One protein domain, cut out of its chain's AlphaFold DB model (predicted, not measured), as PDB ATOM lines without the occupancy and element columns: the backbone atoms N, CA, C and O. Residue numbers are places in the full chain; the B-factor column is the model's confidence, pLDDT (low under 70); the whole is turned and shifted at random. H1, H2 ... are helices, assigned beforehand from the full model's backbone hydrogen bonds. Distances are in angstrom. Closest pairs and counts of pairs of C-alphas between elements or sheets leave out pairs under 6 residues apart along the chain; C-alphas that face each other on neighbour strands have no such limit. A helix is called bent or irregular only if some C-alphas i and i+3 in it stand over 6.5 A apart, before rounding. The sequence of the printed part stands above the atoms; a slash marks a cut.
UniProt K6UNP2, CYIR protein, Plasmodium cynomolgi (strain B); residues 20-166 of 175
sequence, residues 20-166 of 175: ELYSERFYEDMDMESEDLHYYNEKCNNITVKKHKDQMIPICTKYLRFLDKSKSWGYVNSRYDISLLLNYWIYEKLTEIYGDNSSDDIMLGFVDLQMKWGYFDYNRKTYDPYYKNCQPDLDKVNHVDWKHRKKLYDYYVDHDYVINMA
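Overview. This is residues 20 to 166 of the 175 residues of the protein "CYIR protein" of Plasmodium cynomolgi (strain B) (UniProt K6UNP2). Helix H5 runs through the middle of a cluster of mostly crossed helices; H6, H3, H1 and H9 are set round it in that order, and the unnamed stretch 134 to 145 passes along the side left between H9 and H6. H2 packs on H3 on the side away from H5, the short H7 and H8 make a corner beyond the last residues of H6, and H9 reaches out to one extreme of the length at Ala 166. The printed part has 147 residues with nine named helices, H1 to H9 in order, and no named strand; its class is all helix. It is compact, with a radius of gyration of the C-alphas of 15.0 A and spans of 47 by 36 by 28 A.

Along the chain. H1, residues 22 to 31, begins at C-alpha 22 (-34.099, -46.961, -8.604) and is 14.3 A long. H2, residues 35 to 45, is irregular: C-alphas 39 and 42 are 7.3 A apart. H3, residues 53 to 69, measures 24.1 A. H4 is residues 73 to 76. H5, residues 82 to 98, begins at (-25.828, -43.470, -3.277) and measures 24.4 A; H6, residues 103 to 118, measures 22.2 A. H7 is residues 122 to 127 and H8 residues 129 to 133. H9, residues 146 to 166, measures 29.9 A and ends at C-alpha 166 (-46.522, -45.354, -2.956).

Arrangement. H3 and H5 are the hubs, touching four helices each. They only just touch each other, with 3 pairs of C-alphas within 8 A, the closest Gln 55 and Ile 97 at 7.2 A, at a shallow tilt of 10 degrees, opposite ways. H6 touches H5 at a steep tilt of 45 degrees, C-alphas 94 and 106 being closest at 5.7 A, and H3 at 39 degrees, also steep, with C-alphas 60 and 113 closest at 6.6 A. H2 touches H3, closest at C-alphas 40 and 61, 5.2 A. H1 touches H9, closest at C-alphas 22 and 158, 5.4 A. H7 and H8 touch only at the corner, C-alphas 125 and 131 being closest at 5.0 A. H4 is close to but not clearly touching H5, C-alphas 74 and 82 being closest at 6.0 A. Each O i to N i+4 pair is within hydrogen-bond range in H1, H5, H6, H7, H8 and H9; H3 has 11 of 13, H2 has 2 of 7 beside 6 of 8 O i to N i+3 pairs, and H4 is too short for such a pair.

Size, cuts and confidence. The two C-alphas farthest apart, of Lys 50 and Ala 166, are 47.7 A apart. The printed part has no cut. The link from H8 to H9, 12 residues, is long. Mean pLDDT of the printed part is 91.7; residues 75 to 78 are under 70.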
ATOM      1  N   GLU A  20     -37.992 -49.252 -13.817       86.31
ATOM      2  CA  GLU A  20     -38.896 -48.854 -12.731       86.31
ATOM      3  C   GLU A  20     -38.157 -48.738 -11.397       86.31
ATOM      4  O   GLU A  20     -38.428 -47.825 -10.616       86.31
ATOM      5  N   LEU A  21     -37.181 -49.622 -11.183       90.50
ATOM      6  CA  LEU A  21     -36.378 -49.708  -9.973       90.50
ATOM      7  C   LEU A  21     -35.289 -48.631  -9.944       90.50
ATOM      8  O   LEU A  21     -34.699 -48.284 -10.969       90.50
ATOM      9  N   TYR A  22     -35.025 -48.077  -8.762       90.44
ATOM     10  CA  TYR A  22     -34.099 -46.961  -8.604       90.44
ATOM     11  C   TYR A  22     -32.652 -47.386  -8.858       90.44
ATOM     12  O   TYR A  22     -31.920 -46.673  -9.546       90.44
ATOM     13  N   SER A  23     -32.253 -48.549  -8.341       93.62
ATOM     14  CA  SER A  23     -30.928 -49.133  -8.558       93.62
ATOM     15  C   SER A  23     -30.671 -49.378 -10.052       93.62
ATOM     16  O   SER A  23     -29.632 -48.991 -10.584       93.62
ATOM     17  N   GLU A  24     -31.662 -49.911 -10.775       94.31
ATOM     18  CA  GLU A  24     -31.573 -50.150 -12.217       94.31
ATOM     19  C   GLU A  24     -31.431 -48.851 -13.016       94.31
ATOM     20  O   GLU A  24     -30.602 -48.777 -13.922       94.31
ATOM     21  N   ARG A  25     -32.200 -47.810 -12.665       92.19
ATOM     22  CA  ARG A  25     -32.066 -46.474 -13.273       92.19
ATOM     23  C   ARG A  25     -30.682 -45.887 -13.031       92.19
ATOM     24  O   ARG A  25     -30.115 -45.271 -13.929       92.19
ATOM     25  N   PHE A  26     -30.162 -46.053 -11.817       93.12
ATOM     26  CA  PHE A  26     -28.833 -45.583 -11.451       93.12
ATOM     27  C   PHE A  26     -27.763 -46.262 -12.309       93.12
ATOM     28  O   PHE A  26     -26.940 -45.578 -12.913       93.12
ATOM     29  N   TYR A  27     -27.797 -47.592 -12.424       95.69
ATOM     30  CA  TYR A  27     -26.822 -48.321 -13.233       95.69
ATOM     31  C   TYR A  27     -26.945 -48.012 -14.729       95.69
ATOM     32  O   TYR A  27     -25.923 -47.900 -15.403       95.69
ATOM     33  N   GLU A  28     -28.157 -47.786 -15.242       93.94
ATOM     34  CA  GLU A  28     -28.362 -47.338 -16.624       93.94
ATOM     35  C   GLU A  28     -27.764 -45.941 -16.881       93.94
ATOM     36  O   GLU A  28     -27.116 -45.743 -17.907       93.94
ATOM     37  N   ASP A  29     -27.917 -44.983 -15.955       91.81
ATOM     38  CA  ASP A  29     -27.279 -43.654 -16.054       91.81
ATOM     39  C   ASP A  29     -25.750 -43.750 -15.988       91.81
ATOM     40  O   ASP A  29     -25.050 -43.068 -16.741       91.81
ATOM     41  N   MET A  30     -25.226 -44.624 -15.124       95.56
ATOM     42  CA  MET A  30     -23.786 -44.860 -15.006       95.56
ATOM     43  C   MET A  30     -23.196 -45.483 -16.271       95.56
ATOM     44  O   MET A  30     -22.109 -45.093 -16.693       95.56
ATOM     45  N   ASP A  31     -23.903 -46.423 -16.898       95.12
ATOM     46  CA  ASP A  31     -23.443 -47.092 -18.116       95.12
ATOM     47  C   ASP A  31     -23.661 -46.260 -19.385       95.12
ATOM     48  O   ASP A  31     -23.078 -46.583 -20.424       95.12
ATOM     49  N   MET A  32     -24.415 -45.164 -19.302       90.62
ATOM     50  CA  MET A  32     -24.757 -44.329 -20.445       90.62
ATOM     51  C   MET A  32     -23.533 -43.700 -21.116       90.62
ATOM     52  O   MET A  32     -22.680 -43.082 -20.478       90.62
ATOM     53  N   GLU A  33     -23.507 -43.791 -22.443       91.75
ATOM     54  CA  GLU A  33     -22.630 -42.973 -23.271       91.75
ATOM     55  C   GLU A  33     -23.284 -41.616 -23.519       91.75
ATOM     56  O   GLU A  33     -24.438 -41.524 -23.947       91.75
ATOM     57  N   SER A  34     -22.543 -40.546 -23.260       87.31
ATOM     58  CA  SER A  34     -23.024 -39.189 -23.461       87.31
ATOM     59  C   SER A  34     -21.921 -38.301 -24.014       87.31
ATOM     60  O   SER A  34     -20.735 -38.499 -23.744       87.31
ATOM     61  N   GLU A  35     -22.312 -37.305 -24.811       89.81
ATOM     62  CA  GLU A  35     -21.352 -36.410 -25.456       89.81
ATOM     63  C   GLU A  35     -20.464 -35.716 -24.420       89.81
ATOM     64  O   GLU A  35     -19.269 -35.599 -24.644       89.81
ATOM     65  N   ASP A  36     -20.990 -35.334 -23.255       91.50
ATOM     66  CA  ASP A  36     -20.253 -34.638 -22.194       91.50
ATOM     67  C   ASP A  36     -19.153 -35.474 -21.513       91.50
ATOM     68  O   ASP A  36     -18.312 -34.903 -20.818       91.50
ATOM     69  N   LEU A  37     -19.070 -36.790 -21.757       93.44
ATOM     70  CA  LEU A  37     -17.965 -37.616 -21.248       93.44
ATOM     71  C   LEU A  37     -16.595 -37.118 -21.733       93.44
ATOM     72  O   LEU A  37     -15.611 -37.213 -20.994       93.44
ATOM     73  N   HIS A  38     -16.525 -36.521 -22.931       93.69
ATOM     74  CA  HIS A  38     -15.257 -36.040 -23.487       93.69
ATOM     75  C   HIS A  38     -14.589 -34.950 -22.635       93.69
ATOM     76  O   HIS A  38     -13.364 -34.826 -22.666       93.69
ATOM     77  N   TYR A  39     -15.357 -34.205 -21.828       94.69
ATOM     78  CA  TYR A  39     -14.823 -33.175 -20.928       94.69
ATOM     79  C   TYR A  39     -13.929 -33.743 -19.819       94.69
ATOM     80  O   TYR A  39     -13.138 -33.011 -19.224       94.69
ATOM     81  N   TYR A  40     -14.031 -35.044 -19.537       95.00
ATOM     82  CA  TYR A  40     -13.257 -35.709 -18.489       95.00
ATOM     83  C   TYR A  40     -12.060 -36.497 -19.038       95.00
ATOM     84  O   TYR A  40     -11.214 -36.929 -18.254       95.00
ATOM     85  N   ASN A  41     -11.935 -36.639 -20.364       94.12
ATOM     86  CA  ASN A  41     -10.881 -37.434 -21.005       94.12
ATOM     87  C   ASN A  41      -9.479 -37.002 -20.573       94.12
ATOM     88  O   ASN A  41      -8.670 -37.841 -20.191       94.12
ATOM     89  N   GLU A  42      -9.188 -35.698 -20.568       92.56
ATOM     90  CA  GLU A  42      -7.869 -35.184 -20.176       92.56
ATOM     91  C   GLU A  42      -7.482 -35.625 -18.754       92.56
ATOM     92  O   GLU A  42      -6.372 -36.109 -18.528       92.56
ATOM     93  N   LYS A  43      -8.434 -35.552 -17.814       93.56
ATOM     94  CA  LYS A  43      -8.248 -35.956 -16.411       93.56
ATOM     95  C   LYS A  43      -8.110 -37.470 -16.232       93.56
ATOM     96  O   LYS A  43      -7.581 -37.910 -15.211       93.56
ATOM     97  N   CYS A  44      -8.597 -38.258 -17.186       96.31
ATOM     98  CA  CYS A  44      -8.593 -39.717 -17.129       96.31
ATOM     99  C   CYS A  44      -7.474 -40.358 -17.961       96.31
ATOM    100  O   CYS A  44      -7.021 -41.452 -17.633       96.31
ATOM    101  N   ASN A  45      -6.934 -39.670 -18.968       94.00
ATOM    102  CA  ASN A  45      -5.842 -40.170 -19.813       94.00
ATOM    103  C   ASN A  45      -4.545 -40.444 -19.029       94.00
ATOM    104  O   ASN A  45      -3.737 -41.296 -19.414       94.00
ATOM    105  N   ASN A  46      -4.345 -39.758 -17.905       90.25
ATOM    106  CA  ASN A  46      -3.245 -39.986 -16.965       90.25
ATOM    107  C   ASN A  46      -3.628 -40.951 -15.826       90.25
ATOM    108  O   ASN A  46      -3.135 -40.808 -14.711       90.25
ATOM    109  N   ILE A  47      -4.544 -41.895 -16.058       92.81
ATOM    110  CA  ILE A  47      -4.727 -43.034 -15.151       92.81
ATOM    111  C   ILE A  47      -3.468 -43.928 -15.185       92.81
ATOM    112  O   ILE A  47      -2.843 -44.112 -16.241       92.81
ATOM    113  N   THR A  48      -3.079 -44.423 -14.018       91.38
ATOM    114  CA  THR A  48      -1.848 -45.149 -13.670       91.38
ATOM    115  C   THR A  48      -2.164 -46.585 -13.213       91.38
ATOM    116  O   THR A  48      -1.835 -47.009 -12.107       91.38
ATOM    117  N   VAL A  49      -2.772 -47.372 -14.103       91.38
ATOM    118  CA  VAL A  49      -3.018 -48.812 -13.903       91.38
ATOM    119  C   VAL A  49      -1.975 -49.670 -14.625       91.38
ATOM    120  O   VAL A  49      -1.380 -49.242 -15.616       91.38
ATOM    121  N   LYS A  50      -1.762 -50.908 -14.155       87.81
ATOM    122  CA  LYS A  50      -0.782 -51.847 -14.740       87.81
ATOM    123  C   LYS A  50      -1.198 -52.383 -16.114       87.81
ATOM    124  O   LYS A  50      -0.343 -52.625 -16.961       87.81
ATOM    125  N   LYS A  51      -2.498 -52.622 -16.313       90.00
ATOM    126  CA  LYS A  51      -3.087 -53.245 -17.511       90.00
ATOM    127  C   LYS A  51      -4.453 -52.630 -17.814       90.00
ATOM    128  O   LYS A  51      -5.043 -51.991 -16.943       90.00
ATOM    129  N   HIS A  52      -4.951 -52.862 -19.030       93.50
ATOM    130  CA  HIS A  52      -6.299 -52.463 -19.467       93.50
ATOM    131  C   HIS A  52      -6.588 -50.963 -19.281       93.50
ATOM    132  O   HIS A  52      -7.690 -50.555 -18.920       93.50
ATOM    133  N   LYS A  53      -5.568 -50.122 -19.505       94.94
ATOM    134  CA  LYS A  53      -5.665 -48.665 -19.343       94.94
ATOM    135  C   LYS A  53      -6.759 -48.056 -20.225       94.94
ATOM    136  O   LYS A  53      -7.482 -47.170 -19.786       94.94
ATOM    137  N   ASP A  54      -6.870 -48.544 -21.451       95.50
ATOM    138  CA  ASP A  54      -7.900 -48.192 -22.426       95.50
ATOM    139  C   ASP A  54      -9.321 -48.471 -21.916       95.50
ATOM    140  O   ASP A  54     -10.210 -47.660 -22.150       95.50
ATOM    141  N   GLN A  55      -9.517 -49.552 -21.156       96.75
ATOM    142  CA  GLN A  55     -10.810 -49.906 -20.553       96.75
ATOM    143  C   GLN A  55     -11.086 -49.118 -19.264       96.75
ATOM    144  O   GLN A  55     -12.235 -48.812 -18.960       96.75
ATOM    145  N   MET A  56     -10.040 -48.717 -18.538       96.88
ATOM    146  CA  MET A  56     -10.155 -47.900 -17.323       96.88
ATOM    147  C   MET A  56     -10.486 -46.430 -17.580       96.88
ATOM    148  O   MET A  56     -11.111 -45.785 -16.736       96.88
ATOM    149  N   ILE A  57     -10.073 -45.880 -18.726       96.94
ATOM    150  CA  ILE A  57     -10.363 -44.486 -19.086       96.94
ATOM    151  C   ILE A  57     -11.884 -44.222 -19.100       96.94
ATOM    152  O   ILE A  57     -12.299 -43.305 -18.391       96.94
ATOM    153  N   PRO A  58     -12.727 -45.022 -19.787       97.00
ATOM    154  CA  PRO A  58     -14.185 -44.888 -19.730       97.00
ATOM    155  C   PRO A  58     -14.781 -44.973 -18.318       97.00
ATOM    156  O   PRO A  58     -15.704 -44.229 -17.991       97.00
ATOM    157  N   ILE A  59     -14.251 -45.843 -17.451       98.00
ATOM    158  CA  ILE A  59     -14.725 -45.953 -16.059       98.00
ATOM    159  C   ILE A  59     -14.431 -44.661 -15.294       98.00
ATOM    160  O   ILE A  59     -15.298 -44.118 -14.609       98.00
ATOM    161  N   CYS A  60     -13.225 -44.118 -15.464       98.00
ATOM    162  CA  CYS A  60     -12.835 -42.846 -14.875       98.00
ATOM    163  C   CYS A  60     -13.697 -41.678 -15.375       98.00
ATOM    164  O   CYS A  60     -14.114 -40.844 -14.567       98.00
ATOM    165  N   THR A  61     -13.987 -41.593 -16.678       97.44
ATOM    166  CA  THR A  61     -14.769 -40.473 -17.226       97.44
ATOM    167  C   THR A  61     -16.209 -40.509 -16.730       97.44
ATOM    168  O   THR A  61     -16.716 -39.476 -16.291       97.44
ATOM    169  N   LYS A  62     -16.833 -41.691 -16.694       97.56
ATOM    170  CA  LYS A  62     -18.174 -41.908 -16.125       97.56
ATOM    171  C   LYS A  62     -18.224 -41.571 -14.636       97.56
ATOM    172  O   LYS A  62     -19.112 -40.842 -14.202       97.56
ATOM    173  N   TYR A  63     -17.221 -41.995 -13.867       97.25
ATOM    174  CA  TYR A  63     -17.093 -41.634 -12.455       97.25
ATOM    175  C   TYR A  63     -16.985 -40.112 -12.236       97.25
ATOM    176  O   TYR A  63     -17.701 -39.545 -11.410       97.25
ATOM    177  N   LEU A  64     -16.130 -39.416 -12.993       95.69
ATOM    178  CA  LEU A  64     -15.984 -37.961 -12.865       95.69
ATOM    179  C   LEU A  64     -17.231 -37.196 -13.328       95.69
ATOM    180  O   LEU A  64     -17.571 -36.176 -12.722       95.69
ATOM    181  N   ARG A  65     -17.927 -37.696 -14.353       95.00
ATOM    182  CA  ARG A  65     -19.231 -37.178 -14.776       95.00
ATOM    183  C   ARG A  65     -20.260 -37.321 -13.663       95.00
ATOM    184  O   ARG A  65     -20.932 -36.341 -13.352       95.00
ATOM    185  N   PHE A  66     -20.341 -38.490 -13.027       94.25
ATOM    186  CA  PHE A  66     -21.221 -38.712 -11.882       94.25
ATOM    187  C   PHE A  66     -20.938 -37.696 -10.765       94.25
ATOM    188  O   PHE A  66     -21.838 -36.987 -10.312       94.25
ATOM    189  N   LEU A  67     -19.672 -37.520 -10.375       93.25
ATOM    190  CA  LEU A  67     -19.322 -36.506  -9.376       93.25
ATOM    191  C   LEU A  67     -19.797 -35.102  -9.778       93.25
ATOM    192  O   LEU A  67     -20.349 -34.388  -8.949       93.25
ATOM    193  N   ASP A  68     -19.606 -34.684 -11.028       92.38
ATOM    194  CA  ASP A  68     -19.928 -33.318 -11.455       92.38
ATOM    195  C   ASP A  68     -21.424 -33.071 -11.716       92.38
ATOM    196  O   ASP A  68     -21.916 -31.974 -11.449       92.38
ATOM    197  N   LYS A  69     -22.150 -34.061 -12.248       90.00
ATOM    198  CA  LYS A  69     -23.510 -33.891 -12.795       90.00
ATOM    199  C   LYS A  69     -24.590 -34.678 -12.062       90.00
ATOM    200  O   LYS A  69     -25.767 -34.401 -12.266       90.00
ATOM    201  N   SER A  70     -24.226 -35.628 -11.204       87.81
ATOM    202  CA  SER A  70     -25.172 -36.577 -10.593       87.81
ATOM    203  C   SER A  70     -25.482 -36.295  -9.127       87.81
ATOM    204  O   SER A  70     -26.077 -37.115  -8.437       87.81
ATOM    205  N   LYS A  71     -25.190 -35.077  -8.657       85.88
ATOM    206  CA  LYS A  71     -25.517 -34.634  -7.296       85.88
ATOM    207  C   LYS A  71     -27.006 -34.779  -6.946       85.88
ATOM    208  O   LYS A  71     -27.346 -35.038  -5.795       85.88
ATOM    209  N   SER A  72     -27.889 -34.629  -7.934       83.06
ATOM    210  CA  SER A  72     -29.338 -34.807  -7.776       83.06
ATOM    211  C   SER A  72     -29.708 -36.197  -7.243       83.06
ATOM    212  O   SER A  72     -30.618 -36.289  -6.423       83.06
ATOM    213  N   TRP A  73     -28.963 -37.250  -7.596       81.94
ATOM    214  CA  TRP A  73     -29.194 -38.608  -7.097       81.94
ATOM    215  C   TRP A  73     -29.120 -38.686  -5.567       81.94
ATOM    216  O   TRP A  73     -29.976 -39.309  -4.948       81.94
ATOM    217  N   GLY A  74     -28.177 -37.968  -4.945       70.44
ATOM    218  CA  GLY A  74     -28.053 -37.901  -3.483       70.44
ATOM    219  C   GLY A  74     -29.179 -37.131  -2.779       70.44
ATOM    220  O   GLY A  74     -29.313 -37.228  -1.563       70.44
ATOM    221  N   TYR A  75     -29.991 -36.372  -3.520       67.00
ATOM    222  CA  TYR A  75     -31.129 -35.623  -2.978       67.00
ATOM    223  C   TYR A  75     -32.470 -36.330  -3.155       67.00
ATOM    224  O   TYR A  75     -33.389 -36.060  -2.384       67.00
ATOM    225  N   VAL A  76     -32.596 -37.212  -4.152       60.97
ATOM    226  CA  VAL A  76     -33.861 -37.913  -4.434       60.97
ATOM    227  C   VAL A  76     -34.235 -38.861  -3.294       60.97
ATOM    228  O   VAL A  76     -35.421 -39.054  -3.045       60.97
ATOM    229  N   ASN A  77     -33.258 -39.404  -2.558       59.88
ATOM    230  CA  ASN A  77     -33.551 -40.210  -1.382       59.88
ATOM    231  C   ASN A  77     -32.381 -40.222  -0.382       59.88
ATOM    232  O   ASN A  77     -31.304 -40.731  -0.674       59.88
ATOM    233  N   SER A  78     -32.588 -39.659   0.811       65.69
ATOM    234  CA  SER A  78     -31.564 -39.586   1.864       65.69
ATOM    235  C   SER A  78     -31.435 -40.867   2.699       65.69
ATOM    236  O   SER A  78     -30.609 -40.917   3.610       65.69
ATOM    237  N   ARG A  79     -32.259 -41.893   2.434       76.88
ATOM    238  CA  ARG A  79     -32.356 -43.114   3.256       76.88
ATOM    239  C   ARG A  79     -31.374 -44.220   2.877       76.88
ATOM    240  O   ARG A  79     -31.229 -45.184   3.631       76.88
ATOM    241  N   TYR A  80     -30.696 -44.081   1.745       82.50
ATOM    242  CA  TYR A  80     -29.644 -44.991   1.312       82.50
ATOM    243  C   TYR A  80     -28.423 -44.229   0.804       82.50
ATOM    244  O   TYR A  80     -28.499 -43.095   0.336       82.50
ATOM    245  N   ASP A  81     -27.269 -44.877   0.916       89.12
ATOM    246  CA  ASP A  81     -25.988 -44.351   0.472       89.12
ATOM    247  C   ASP A  81     -25.832 -44.551  -1.048       89.12
ATOM    248  O   ASP A  81     -25.501 -45.643  -1.520       89.12
ATOM    249  N   ILE A  82     -26.069 -43.489  -1.823       91.75
ATOM    250  CA  ILE A  82     -25.828 -43.470  -3.277       91.75
ATOM    251  C   ILE A  82     -24.358 -43.753  -3.613       91.75
ATOM    252  O   ILE A  82     -24.045 -44.354  -4.641       91.75
ATOM    253  N   SER A  83     -23.441 -43.374  -2.721       93.38
ATOM    254  CA  SER A  83     -22.019 -43.640  -2.883       93.38
ATOM    255  C   SER A  83     -21.716 -45.128  -2.768       93.38
ATOM    256  O   SER A  83     -20.762 -45.596  -3.384       93.38
ATOM    257  N   LEU A  84     -22.522 -45.902  -2.038       95.69
ATOM    258  CA  LEU A  84     -22.376 -47.355  -1.999       95.69
ATOM    259  C   LEU A  84     -22.825 -48.007  -3.319       95.69
ATOM    260  O   LEU A  84     -22.123 -48.891  -3.805       95.69
ATOM    261  N   LEU A  85     -23.902 -47.526  -3.958       95.81
ATOM    262  CA  LEU A  85     -24.270 -47.976  -5.315       95.81
ATOM    263  C   LEU A  85     -23.152 -47.682  -6.320       95.81
ATOM    264  O   LEU A  85     -22.794 -48.554  -7.113       95.81
ATOM    265  N   LEU A  86     -22.560 -46.486  -6.243       97.19
ATOM    266  CA  LEU A  86     -21.415 -46.108  -7.068       97.19
ATOM    267  C   LEU A  86     -20.217 -47.037  -6.845       97.19
ATOM    268  O   LEU A  86     -19.605 -47.484  -7.811       97.19
ATOM    269  N   ASN A  87     -19.891 -47.356  -5.592       97.94
ATOM    270  CA  ASN A  87     -18.785 -48.257  -5.275       97.94
ATOM    271  C   ASN A  87     -19.026 -49.678  -5.798       97.94
ATOM    272  O   ASN A  87     -18.098 -50.283  -6.332       97.94
ATOM    273  N   TYR A  88     -20.259 -50.193  -5.721       98.19
ATOM    274  CA  TYR A  88     -20.599 -51.478  -6.336       98.19
ATOM    275  C   TYR A  88     -20.499 -51.443  -7.861       98.19
ATOM    276  O   TYR A  88     -19.990 -52.396  -8.442       98.19
ATOM    277  N   TRP A  89     -20.936 -50.354  -8.505       98.50
ATOM    278  CA  TRP A  89     -20.778 -50.184  -9.952       98.50
ATOM    279  C   TRP A  89     -19.298 -50.174 -10.352       98.50
ATOM    280  O   TRP A  89     -18.905 -50.921 -11.242       98.50
ATOM    281  N   ILE A  90     -18.456 -49.397  -9.656       98.38
ATOM    282  CA  ILE A  90     -17.006 -49.374  -9.905       98.38
ATOM    283  C   ILE A  90     -16.438 -50.785  -9.750       98.38
ATOM    284  O   ILE A  90     -15.767 -51.270 -10.657       98.38
ATOM    285  N   TYR A  91     -16.718 -51.453  -8.628       98.06
ATOM    286  CA  TYR A  91     -16.179 -52.781  -8.345       98.06
ATOM    287  C   TYR A  91     -16.578 -53.801  -9.413       98.06
ATOM    288  O   TYR A  91     -15.710 -54.496  -9.928       98.06
ATOM    289  N   GLU A  92     -17.848 -53.823  -9.820       97.94
ATOM    290  CA  GLU A  92     -18.335 -54.684 -10.899       97.94
ATOM    291  C   GLU A  92     -17.562 -54.449 -12.203       97.94
ATOM    292  O   GLU A  92     -16.987 -55.394 -12.746       97.94
ATOM    293  N   LYS A  93     -17.423 -53.196 -12.654       98.06
ATOM    294  CA  LYS A  93     -16.659 -52.888 -13.875       98.06
ATOM    295  C   LYS A  93     -15.190 -53.289 -13.764       98.06
ATOM    296  O   LYS A  93     -14.620 -53.805 -14.721       98.06
ATOM    297  N   LEU A  94     -14.565 -53.106 -12.602       97.50
ATOM    298  CA  LEU A  94     -13.183 -53.545 -12.403       97.50
ATOM    299  C   LEU A  94     -13.058 -55.072 -12.405       97.50
ATOM    300  O   LEU A  94     -12.099 -55.595 -12.970       97.50
ATOM    301  N   THR A  95     -14.023 -55.797 -11.835       96.88
ATOM    302  CA  THR A  95     -14.048 -57.267 -11.900       96.88
ATOM    303  C   THR A  95     -14.300 -57.786 -13.316       96.88
ATOM    304  O   THR A  95     -13.740 -58.815 -13.680       96.88
ATOM    305  N   GLU A  96     -15.060 -57.069 -14.148       96.62
ATOM    306  CA  GLU A  96     -15.241 -57.396 -15.571       96.62
ATOM    307  C   GLU A  96     -13.940 -57.214 -16.370       96.62
ATOM    308  O   GLU A  96     -13.621 -58.043 -17.222       96.62
ATOM    309  N   ILE A  97     -13.168 -56.164 -16.070       96.19
ATOM    310  CA  ILE A  97     -11.896 -55.861 -16.747       96.19
ATOM    311  C   ILE A  97     -10.782 -56.823 -16.309       96.19
ATOM    312  O   ILE A  97     -10.042 -57.348 -17.143       96.19
ATOM    313  N   TYR A  98     -10.621 -57.023 -14.999       95.25
ATOM    314  CA  TYR A  98      -9.457 -57.706 -14.423       95.25
ATOM    315  C   TYR A  98      -9.737 -59.148 -13.984       95.25
ATOM    316  O   TYR A  98      -8.797 -59.929 -13.819       95.25
ATOM    317  N   GLY A  99     -11.004 -59.519 -13.807       92.94
ATOM    318  CA  GLY A  99     -11.436 -60.780 -13.208       92.94
ATOM    319  C   GLY A  99     -11.522 -60.723 -11.679       92.94
ATOM    320  O   GLY A  99     -10.725 -60.060 -11.018       92.94
ATOM    321  N   ASP A 100     -12.455 -61.496 -11.112       85.44
ATOM    322  CA  ASP A 100     -12.740 -61.571  -9.663       85.44
ATOM    323  C   ASP A 100     -11.514 -61.967  -8.798       85.44
ATOM    324  O   ASP A 100     -11.477 -61.683  -7.605       85.44
ATOM    325  N   ASN A 101     -10.491 -62.607  -9.382       80.75
ATOM    326  CA  ASN A 101      -9.288 -63.069  -8.668       80.75
ATOM    327  C   ASN A 101      -8.124 -62.058  -8.676       80.75
ATOM    328  O   ASN A 101      -7.085 -62.314  -8.067       80.75
ATOM    329  N   SER A 102      -8.261 -60.930  -9.377       83.62
ATOM    330  CA  SER A 102      -7.171 -59.973  -9.609       83.62
ATOM    331  C   SER A 102      -7.195 -58.823  -8.597       83.62
ATOM    332  O   SER A 102      -7.292 -57.653  -8.973       83.62
ATOM    333  N   SER A 103      -7.097 -59.150  -7.302       85.94
ATOM    334  CA  SER A 103      -7.245 -58.184  -6.196       85.94
ATOM    335  C   SER A 103      -6.328 -56.966  -6.320       85.94
ATOM    336  O   SER A 103      -6.761 -55.847  -6.063       85.94
ATOM    337  N   ASP A 104      -5.080 -57.163  -6.753       93.38
ATOM    338  CA  ASP A 104      -4.093 -56.086  -6.873       93.38
ATOM    339  C   ASP A 104      -4.435 -55.094  -7.989       93.38
ATOM    340  O   ASP A 104      -4.249 -53.889  -7.823       93.38
ATOM    341  N   ASP A 105      -4.918 -55.583  -9.133       95.06
ATOM    342  CA  ASP A 105      -5.272 -54.725 -10.267       95.06
ATOM    343  C   ASP A 105      -6.567 -53.948  -9.971       95.06
ATOM    344  O   ASP A 105      -6.636 -52.745 -10.232       95.06
ATOM    345  N   ILE A 106      -7.544 -54.592  -9.317       96.31
ATOM    346  CA  ILE A 106      -8.758 -53.931  -8.807       96.31
ATOM    347  C   ILE A 106      -8.382 -52.850  -7.786       96.31
ATOM    348  O   ILE A 106      -8.842 -51.712  -7.895       96.31
ATOM    349  N   MET A 107      -7.505 -53.170  -6.830       95.94
ATOM    350  CA  MET A 107      -7.029 -52.214  -5.827       95.94
ATOM    351  C   MET A 107      -6.368 -50.999  -6.477       95.94
ATOM    352  O   MET A 107      -6.676 -49.867  -6.107       95.94
ATOM    353  N   LEU A 108      -5.500 -51.206  -7.469       96.06
ATOM    354  CA  LEU A 108      -4.859 -50.103  -8.186       96.06
ATOM    355  C   LEU A 108      -5.870 -49.238  -8.941       96.06
ATOM    356  O   LEU A 108      -5.743 -48.016  -8.917       96.06
ATOM    357  N   GLY A 109      -6.900 -49.842  -9.540       96.81
ATOM    358  CA  GLY A 109      -8.004 -49.101 -10.152       96.81
ATOM    359  C   GLY A 109      -8.732 -48.200  -9.148       96.81
ATOM    360  O   GLY A 109      -8.939 -47.017  -9.425       96.81
ATOM    361  N   PHE A 110      -9.052 -48.713  -7.955       97.62
ATOM    362  CA  PHE A 110      -9.653 -47.913  -6.880       97.62
ATOM    363  C   PHE A 110      -8.737 -46.781  -6.411       97.62
ATOM    364  O   PHE A 110      -9.192 -45.643  -6.302       97.62
ATOM    365  N   VAL A 111      -7.453 -47.064  -6.177       96.75
ATOM    366  CA  VAL A 111      -6.461 -46.061  -5.750       96.75
ATOM    367  C   VAL A 111      -6.355 -44.924  -6.766       96.75
ATOM    368  O   VAL A 111      -6.327 -43.751  -6.393       96.75
ATOM    369  N   ASP A 112      -6.364 -45.236  -8.060       96.50
ATOM    370  CA  ASP A 112      -6.360 -44.211  -9.101       96.50
ATOM    371  C   ASP A 112      -7.627 -43.356  -9.091       96.50
ATOM    372  O   ASP A 112      -7.545 -42.128  -9.145       96.50
ATOM    373  N   LEU A 113      -8.805 -43.975  -8.982       97.75
ATOM    374  CA  LEU A 113     -10.074 -43.246  -8.903       97.75
ATOM    375  C   LEU A 113     -10.144 -42.372  -7.639       97.75
ATOM    376  O   LEU A 113     -10.636 -41.242  -7.701       97.75
ATOM    377  N   GLN A 114      -9.581 -42.831  -6.515       97.00
ATOM    378  CA  GLN A 114      -9.391 -42.025  -5.305       97.00
ATOM    379  C   GLN A 114      -8.469 -40.828  -5.559       97.00
ATOM    380  O   GLN A 114      -8.767 -39.724  -5.101       97.00
ATOM    381  N   MET A 115      -7.392 -40.987  -6.333       95.75
ATOM    382  CA  MET A 115      -6.551 -39.856  -6.743       95.75
ATOM    383  C   MET A 115      -7.319 -38.877  -7.640       95.75
ATOM    384  O   MET A 115      -7.244 -37.667  -7.423       95.75
ATOM    385  N   LYS A 116      -8.125 -39.358  -8.598       95.62
ATOM    386  CA  LYS A 116      -8.978 -38.485  -9.434       95.62
ATOM    387  C   LYS A 116      -9.987 -37.706  -8.603       95.62
ATOM    388  O   LYS A 116     -10.154 -36.505  -8.812       95.62
ATOM    389  N   TRP A 117     -10.596 -38.356  -7.618       95.88
ATOM    390  CA  TRP A 117     -11.412 -37.691  -6.608       95.88
ATOM    391  C   TRP A 117     -10.599 -36.658  -5.815       95.88
ATOM    392  O   TRP A 117     -11.026 -35.518  -5.642       95.88
ATOM    393  N   GLY A 118      -9.374 -36.995  -5.410       93.44
ATOM    394  CA  GLY A 118      -8.417 -36.102  -4.747       93.44
ATOM    395  C   GLY A 118      -8.101 -34.826  -5.538       93.44
ATOM    396  O   GLY A 118      -7.973 -33.757  -4.942       93.44
ATOM    397  N   TYR A 119      -8.106 -34.893  -6.869       92.12
ATOM    398  CA  TYR A 119      -7.936 -33.735  -7.758       92.12
ATOM    399  C   TYR A 119      -9.243 -33.060  -8.191       92.12
ATOM    400  O   TYR A 119      -9.213 -32.040  -8.879       92.12
ATOM    401  N   PHE A 120     -10.396 -33.603  -7.797       88.50
ATOM    402  CA  PHE A 120     -11.678 -32.940  -8.003       88.50
ATOM    403  C   PHE A 120     -11.748 -31.628  -7.199       88.50
ATOM    404  O   PHE A 120     -10.971 -31.428  -6.264       88.50
ATOM    405  N   ASP A 121     -12.672 -30.735  -7.564       88.88
ATOM    406  CA  ASP A 121     -12.819 -29.398  -6.969       88.88
ATOM    407  C   ASP A 121     -12.780 -29.446  -5.428       88.88
ATOM    408  O   ASP A 121     -13.624 -30.072  -4.776       88.88
ATOM    409  N   TYR A 122     -11.762 -28.797  -4.853       85.75
ATOM    410  CA  TYR A 122     -11.505 -28.797  -3.414       85.75
ATOM    411  C   TYR A 122     -12.660 -28.190  -2.616       85.75
ATOM    412  O   TYR A 122     -13.042 -28.735  -1.577       85.75
ATOM    413  N   ASN A 123     -13.247 -27.095  -3.106       85.50
ATOM    414  CA  ASN A 123     -14.339 -26.418  -2.415       85.50
ATOM    415  C   ASN A 123     -15.572 -27.319  -2.383       85.50
ATOM    416  O   ASN A 123     -16.175 -27.494  -1.325       85.50
ATOM    417  N   ARG A 124     -15.899 -27.965  -3.508       86.94
ATOM    418  CA  ARG A 124     -17.016 -28.919  -3.563       86.94
ATOM    419  C   ARG A 124     -16.825 -30.064  -2.570       86.94
ATOM    420  O   ARG A 124     -17.710 -30.320  -1.768       86.94
ATOM    421  N   LYS A 125     -15.656 -30.702  -2.542       88.06
ATOM    422  CA  LYS A 125     -15.392 -31.814  -1.607       88.06
ATOM    423  C   LYS A 125     -15.385 -31.423  -0.135       88.06
ATOM    424  O   LYS A 125     -15.710 -32.250   0.708       88.06
ATOM    425  N   THR A 126     -14.973 -30.195   0.174       83.56
ATOM    426  CA  THR A 126     -14.826 -29.734   1.562       83.56
ATOM    427  C   THR A 126     -16.171 -29.391   2.191       83.56
ATOM    428  O   THR A 126     -16.399 -29.710   3.356       83.56
ATOM    429  N   TYR A 127     -17.061 -28.751   1.432       84.69
ATOM    430  CA  TYR A 127     -18.287 -28.172   1.987       84.69
ATOM    431  C   TYR A 127     -19.551 -28.978   1.698       84.69
ATOM    432  O   TYR A 127     -20.598 -28.685   2.270       84.69
ATOM    433  N   ASP A 128     -19.475 -29.985   0.831       87.81
ATOM    434  CA  ASP A 128     -20.649 -30.720   0.380       87.81
ATOM    435  C   ASP A 128     -20.495 -32.235   0.622       87.81
ATOM    436  O   ASP A 128     -19.654 -32.891  -0.009       87.81
ATOM    437  N   PRO A 129     -21.309 -32.807   1.538       86.81
ATOM    438  CA  PRO A 129     -21.236 -34.216   1.920       86.81
ATOM    439  C   PRO A 129     -21.369 -35.192   0.753       86.81
ATOM    440  O   PRO A 129     -20.782 -36.268   0.817       86.81
ATOM    441  N   TYR A 130     -22.087 -34.830  -0.315       87.75
ATOM    442  CA  TYR A 130     -22.238 -35.688  -1.493       87.75
ATOM    443  C   TYR A 130     -20.875 -36.073  -2.069       87.75
ATOM    444  O   TYR A 130     -20.570 -37.253  -2.244       87.75
ATOM    445  N   TYR A 131     -20.019 -35.078  -2.302       89.88
ATOM    446  CA  TYR A 131     -18.704 -35.313  -2.880       89.88
ATOM    447  C   TYR A 131     -17.803 -36.064  -1.908       89.88
ATOM    448  O   TYR A 131     -17.041 -36.919  -2.343       89.88
ATOM    449  N   LYS A 132     -17.899 -35.773  -0.605       88.62
ATOM    450  CA  LYS A 132     -17.134 -36.480   0.428       88.62
ATOM    451  C   LYS A 132     -17.481 -37.967   0.480       88.62
ATOM    452  O   LYS A 132     -16.582 -38.798   0.531       88.62
ATOM    453  N   ASN A 133     -18.768 -38.291   0.449       89.44
ATOM    454  CA  ASN A 133     -19.240 -39.666   0.572       89.44
ATOM    455  C   ASN A 133     -18.970 -40.479  -0.700       89.44
ATOM    456  O   ASN A 133     -18.674 -41.666  -0.604       89.44
ATOM    457  N   CYS A 134     -18.990 -39.834  -1.875       93.19
ATOM    458  CA  CYS A 134     -18.732 -40.474  -3.170       93.19
ATOM    459  C   CYS A 134     -17.247 -40.731  -3.466       93.19
ATOM    460  O   CYS A 134     -16.902 -41.013  -4.613       93.19
ATOM    461  N   GLN A 135     -16.363 -40.642  -2.469       95.06
ATOM    462  CA  GLN A 135     -14.998 -41.135  -2.614       95.06
ATOM    463  C   GLN A 135     -15.026 -42.662  -2.851       95.06
ATOM    464  O   GLN A 135     -15.747 -43.366  -2.136       95.06
ATOM    465  N   PRO A 136     -14.256 -43.203  -3.814       96.81
ATOM    466  CA  PRO A 136     -14.193 -44.638  -4.036       96.81
ATOM    467  C   PRO A 136     -13.554 -45.312  -2.824       96.81
ATOM    468  O   PRO A 136     -12.562 -44.821  -2.281       96.81
ATOM    469  N   ASP A 137     -14.121 -46.429  -2.406       96.56
ATOM    470  CA  ASP A 137     -13.779 -47.140  -1.185       96.56
ATOM    471  C   ASP A 137     -13.894 -48.644  -1.437       96.56
ATOM    472  O   ASP A 137     -14.987 -49.215  -1.484       96.56
ATOM    473  N   LEU A 138     -12.735 -49.268  -1.645       96.38
ATOM    474  CA  LEU A 138     -12.626 -50.693  -1.930       96.38
ATOM    475  C   LEU A 138     -13.111 -51.540  -0.749       96.38
ATOM    476  O   LEU A 138     -13.717 -52.589  -0.962       96.38
ATOM    477  N   ASP A 139     -12.892 -51.086   0.485       95.19
ATOM    478  CA  ASP A 139     -13.175 -51.870   1.689       95.19
ATOM    479  C   ASP A 139     -14.681 -52.092   1.888       95.19
ATOM    480  O   ASP A 139     -15.086 -53.080   2.500       95.19
ATOM    481  N   LYS A 140     -15.522 -51.219   1.316       94.81
ATOM    482  CA  LYS A 140     -16.988 -51.360   1.335       94.81
ATOM    483  C   LYS A 140     -17.519 -52.484   0.445       94.81
ATOM    484  O   LYS A 140     -18.662 -52.905   0.623       94.81
ATOM    485  N   VAL A 141     -16.747 -52.907  -0.554       96.06
ATOM    486  CA  VAL A 141     -17.242 -53.751  -1.656       96.06
ATOM    487  C   VAL A 141     -16.382 -54.984  -1.909       96.06
ATOM    488  O   VAL A 141     -16.876 -55.956  -2.473       96.06
ATOM    489  N   ASN A 142     -15.131 -54.993  -1.446       94.94
ATOM    490  CA  ASN A 142     -14.197 -56.098  -1.615       94.94
ATOM    491  C   ASN A 142     -14.465 -57.235  -0.622       94.94
ATOM    492  O   ASN A 142     -13.748 -57.441   0.360       94.94
ATOM    493  N   HIS A 143     -15.532 -57.981  -0.885       93.69
ATOM    494  CA  HIS A 143     -15.942 -59.133  -0.095       93.69
ATOM    495  C   HIS A 143     -16.132 -60.356  -0.992       93.69
ATOM    496  O   HIS A 143     -16.586 -60.241  -2.126       93.69
ATOM    497  N   VAL A 144     -15.850 -61.554  -0.474       93.69
ATOM    498  CA  VAL A 144     -16.017 -62.814  -1.229       93.69
ATOM    499  C   VAL A 144     -17.453 -62.978  -1.750       93.69
ATOM    500  O   VAL A 144     -17.682 -63.498  -2.838       93.69
ATOM    501  N   ASP A 145     -18.431 -62.498  -0.986       95.50
ATOM    502  CA  ASP A 145     -19.862 -62.536  -1.271       95.50
ATOM    503  C   ASP A 145     -20.405 -61.217  -1.858       95.50
ATOM    504  O   ASP A 145     -21.618 -60.991  -1.821       95.50
ATOM    505  N   TRP A 146     -19.555 -60.346  -2.422       95.81
ATOM    506  CA  TRP A 146     -19.941 -59.004  -2.886       95.81
ATOM    507  C   TRP A 146     -21.150 -58.998  -3.829       95.81
ATOM    508  O   TRP A 146     -22.003 -58.125  -3.701       95.81
ATOM    509  N   LYS A 147     -21.294 -59.995  -4.715       96.69
ATOM    510  CA  LYS A 147     -22.450 -60.113  -5.630       96.69
ATOM    511  C   LYS A 147     -23.771 -60.250  -4.867       96.69
ATOM    512  O   LYS A 147     -24.774 -59.647  -5.244       96.69
ATOM    513  N   HIS A 148     -23.773 -61.006  -3.768       98.00
ATOM    514  CA  HIS A 148     -24.946 -61.148  -2.901       98.00
ATOM    515  C   HIS A 148     -25.200 -59.872  -2.096       98.00
ATOM    516  O   HIS A 148     -26.353 -59.472  -1.949       98.00
ATOM    517  N   ARG A 149     -24.140 -59.209  -1.615       97.44
ATOM    518  CA  ARG A 149     -24.251 -57.939  -0.881       97.44
ATOM    519  C   ARG A 149     -24.780 -56.809  -1.759       97.44
ATOM    520  O   ARG A 149     -25.681 -56.104  -1.321       97.44
ATOM    521  N   LYS A 150     -24.288 -56.700  -2.998       97.62
ATOM    522  CA  LYS A 150     -24.808 -55.793  -4.028       97.62
ATOM    523  C   LYS A 150     -26.297 -56.044  -4.240       97.62
ATOM    524  O   LYS A 150     -27.095 -55.158  -3.981       97.62
ATOM    525  N   LYS A 151     -26.686 -57.282  -4.570       98.12
ATOM    526  CA  LYS A 151     -28.094 -57.646  -4.804       98.12
ATOM    527  C   LYS A 151     -29.007 -57.327  -3.612       98.12
ATOM    528  O   LYS A 151     -30.132 -56.875  -3.801       98.12
ATOM    529  N   LEU A 152     -28.547 -57.589  -2.387       97.69
ATOM    530  CA  LEU A 152     -29.295 -57.258  -1.173       97.69
ATOM    531  C   LEU A 152     -29.446 -55.742  -0.998       97.69
ATOM    532  O   LEU A 152     -30.508 -55.273  -0.591       97.69
ATOM    533  N   TYR A 153     -28.391 -54.985  -1.294       96.62
ATOM    534  CA  TYR A 153     -28.411 -53.534  -1.195       96.62
ATOM    535  C   TYR A 153     -29.300 -52.894  -2.269       96.62
ATOM    536  O   TYR A 153     -30.111 -52.037  -1.932       96.62
ATOM    537  N   ASP A 154     -29.236 -53.378  -3.511       96.50
ATOM    538  CA  ASP A 154     -30.126 -52.972  -4.605       96.50
ATOM    539  C   ASP A 154     -31.592 -53.193  -4.214       96.50
ATOM    540  O   ASP A 154     -32.400 -52.270  -4.276       96.50
ATOM    541  N   TYR A 155     -31.913 -54.375  -3.671       95.69
ATOM    542  CA  TYR A 155     -33.250 -54.671  -3.151       95.69
ATOM    543  C   TYR A 155     -33.691 -53.688  -2.057       95.69
ATOM    544  O   TYR A 155     -34.834 -53.236  -2.071       95.69
ATOM    545  N   TYR A 156     -32.813 -53.345  -1.108       93.38
ATOM    546  CA  TYR A 156     -33.129 -52.383  -0.045       93.38
ATOM    547  C   TYR A 156     -33.424 -50.986  -0.606       93.38
ATOM    548  O   TYR A 156     -34.417 -50.364  -0.222       93.38
ATOM    549  N   VAL A 157     -32.586 -50.518  -1.532       92.56
ATOM    550  CA  VAL A 157     -32.748 -49.237  -2.230       92.56
ATOM    551  C   VAL A 157     -34.081 -49.194  -2.971       92.56
ATOM    552  O   VAL A 157     -34.853 -48.246  -2.819       92.56
ATOM    553  N   ASP A 158     -34.368 -50.236  -3.744       92.56
ATOM    554  CA  ASP A 158     -35.561 -50.315  -4.579       92.56
ATOM    555  C   ASP A 158     -36.836 -50.417  -3.750       92.56
ATOM    556  O   ASP A 158     -37.820 -49.734  -4.028       92.56
ATOM    557  N   HIS A 159     -36.806 -51.223  -2.693       91.19
ATOM    558  CA  HIS A 159     -37.924 -51.368  -1.774       91.19
ATOM    559  C   HIS A 159     -38.254 -50.046  -1.066       91.19
ATOM    560  O   HIS A 159     -39.421 -49.654  -1.017       91.19
ATOM    561  N   ASP A 160     -37.254 -49.328  -0.541       88.12
ATOM    562  CA  ASP A 160     -37.478 -48.016   0.083       88.12
ATOM    563  C   ASP A 160     -37.999 -46.987  -0.932       88.12
ATOM    564  O   ASP A 160     -38.954 -46.261  -0.648       88.12
ATOM    565  N   TYR A 161     -37.440 -46.971  -2.143       87.25
ATOM    566  CA  TYR A 161     -37.909 -46.105  -3.220       87.25
ATOM    567  C   TYR A 161     -39.384 -46.359  -3.577       87.25
ATOM    568  O   TYR A 161     -40.169 -45.410  -3.640       87.25
ATOM    569  N   VAL A 162     -39.783 -47.625  -3.749       86.88
ATOM    570  CA  VAL A 162     -41.171 -48.004  -4.068       86.88
ATOM    571  C   VAL A 162     -42.126 -47.639  -2.930       86.88
ATOM    572  O   VAL A 162     -43.193 -47.089  -3.196       86.88
ATOM    573  N   ILE A 163     -41.752 -47.875  -1.667       86.19
ATOM    574  CA  ILE A 163     -42.585 -47.497  -0.512       86.19
ATOM    575  C   ILE A 163     -42.808 -45.987  -0.458       86.19
ATOM    576  O   ILE A 163     -43.939 -45.538  -0.270       86.19
ATOM    577  N   ASN A 164     -41.750 -45.193  -0.629       80.94
ATOM    578  CA  ASN A 164     -41.863 -43.736  -0.583       80.94
ATOM    579  C   ASN A 164     -42.683 -43.201  -1.759       80.94
ATOM    580  O   ASN A 164     -43.490 -42.290  -1.583       80.94
ATOM    581  N   MET A 165     -42.522 -43.796  -2.942       80.62
ATOM    582  CA  MET A 165     -43.353 -43.481  -4.096       80.62
ATOM    583  C   MET A 165     -44.828 -43.781  -3.804       80.62
ATOM    584  O   MET A 165     -45.662 -42.897  -3.982       80.62
ATOM    585  N   ALA A 166     -45.152 -44.973  -3.296       82.81
ATOM    586  CA  ALA A 166     -46.522 -45.354  -2.956       82.81
ATOM    587  C   ALA A 166     -47.149 -44.416  -1.912       82.81
ATOM    588  O   ALA A 166     -48.288 -44.003  -2.078       82.81
TER     589      ALA A 166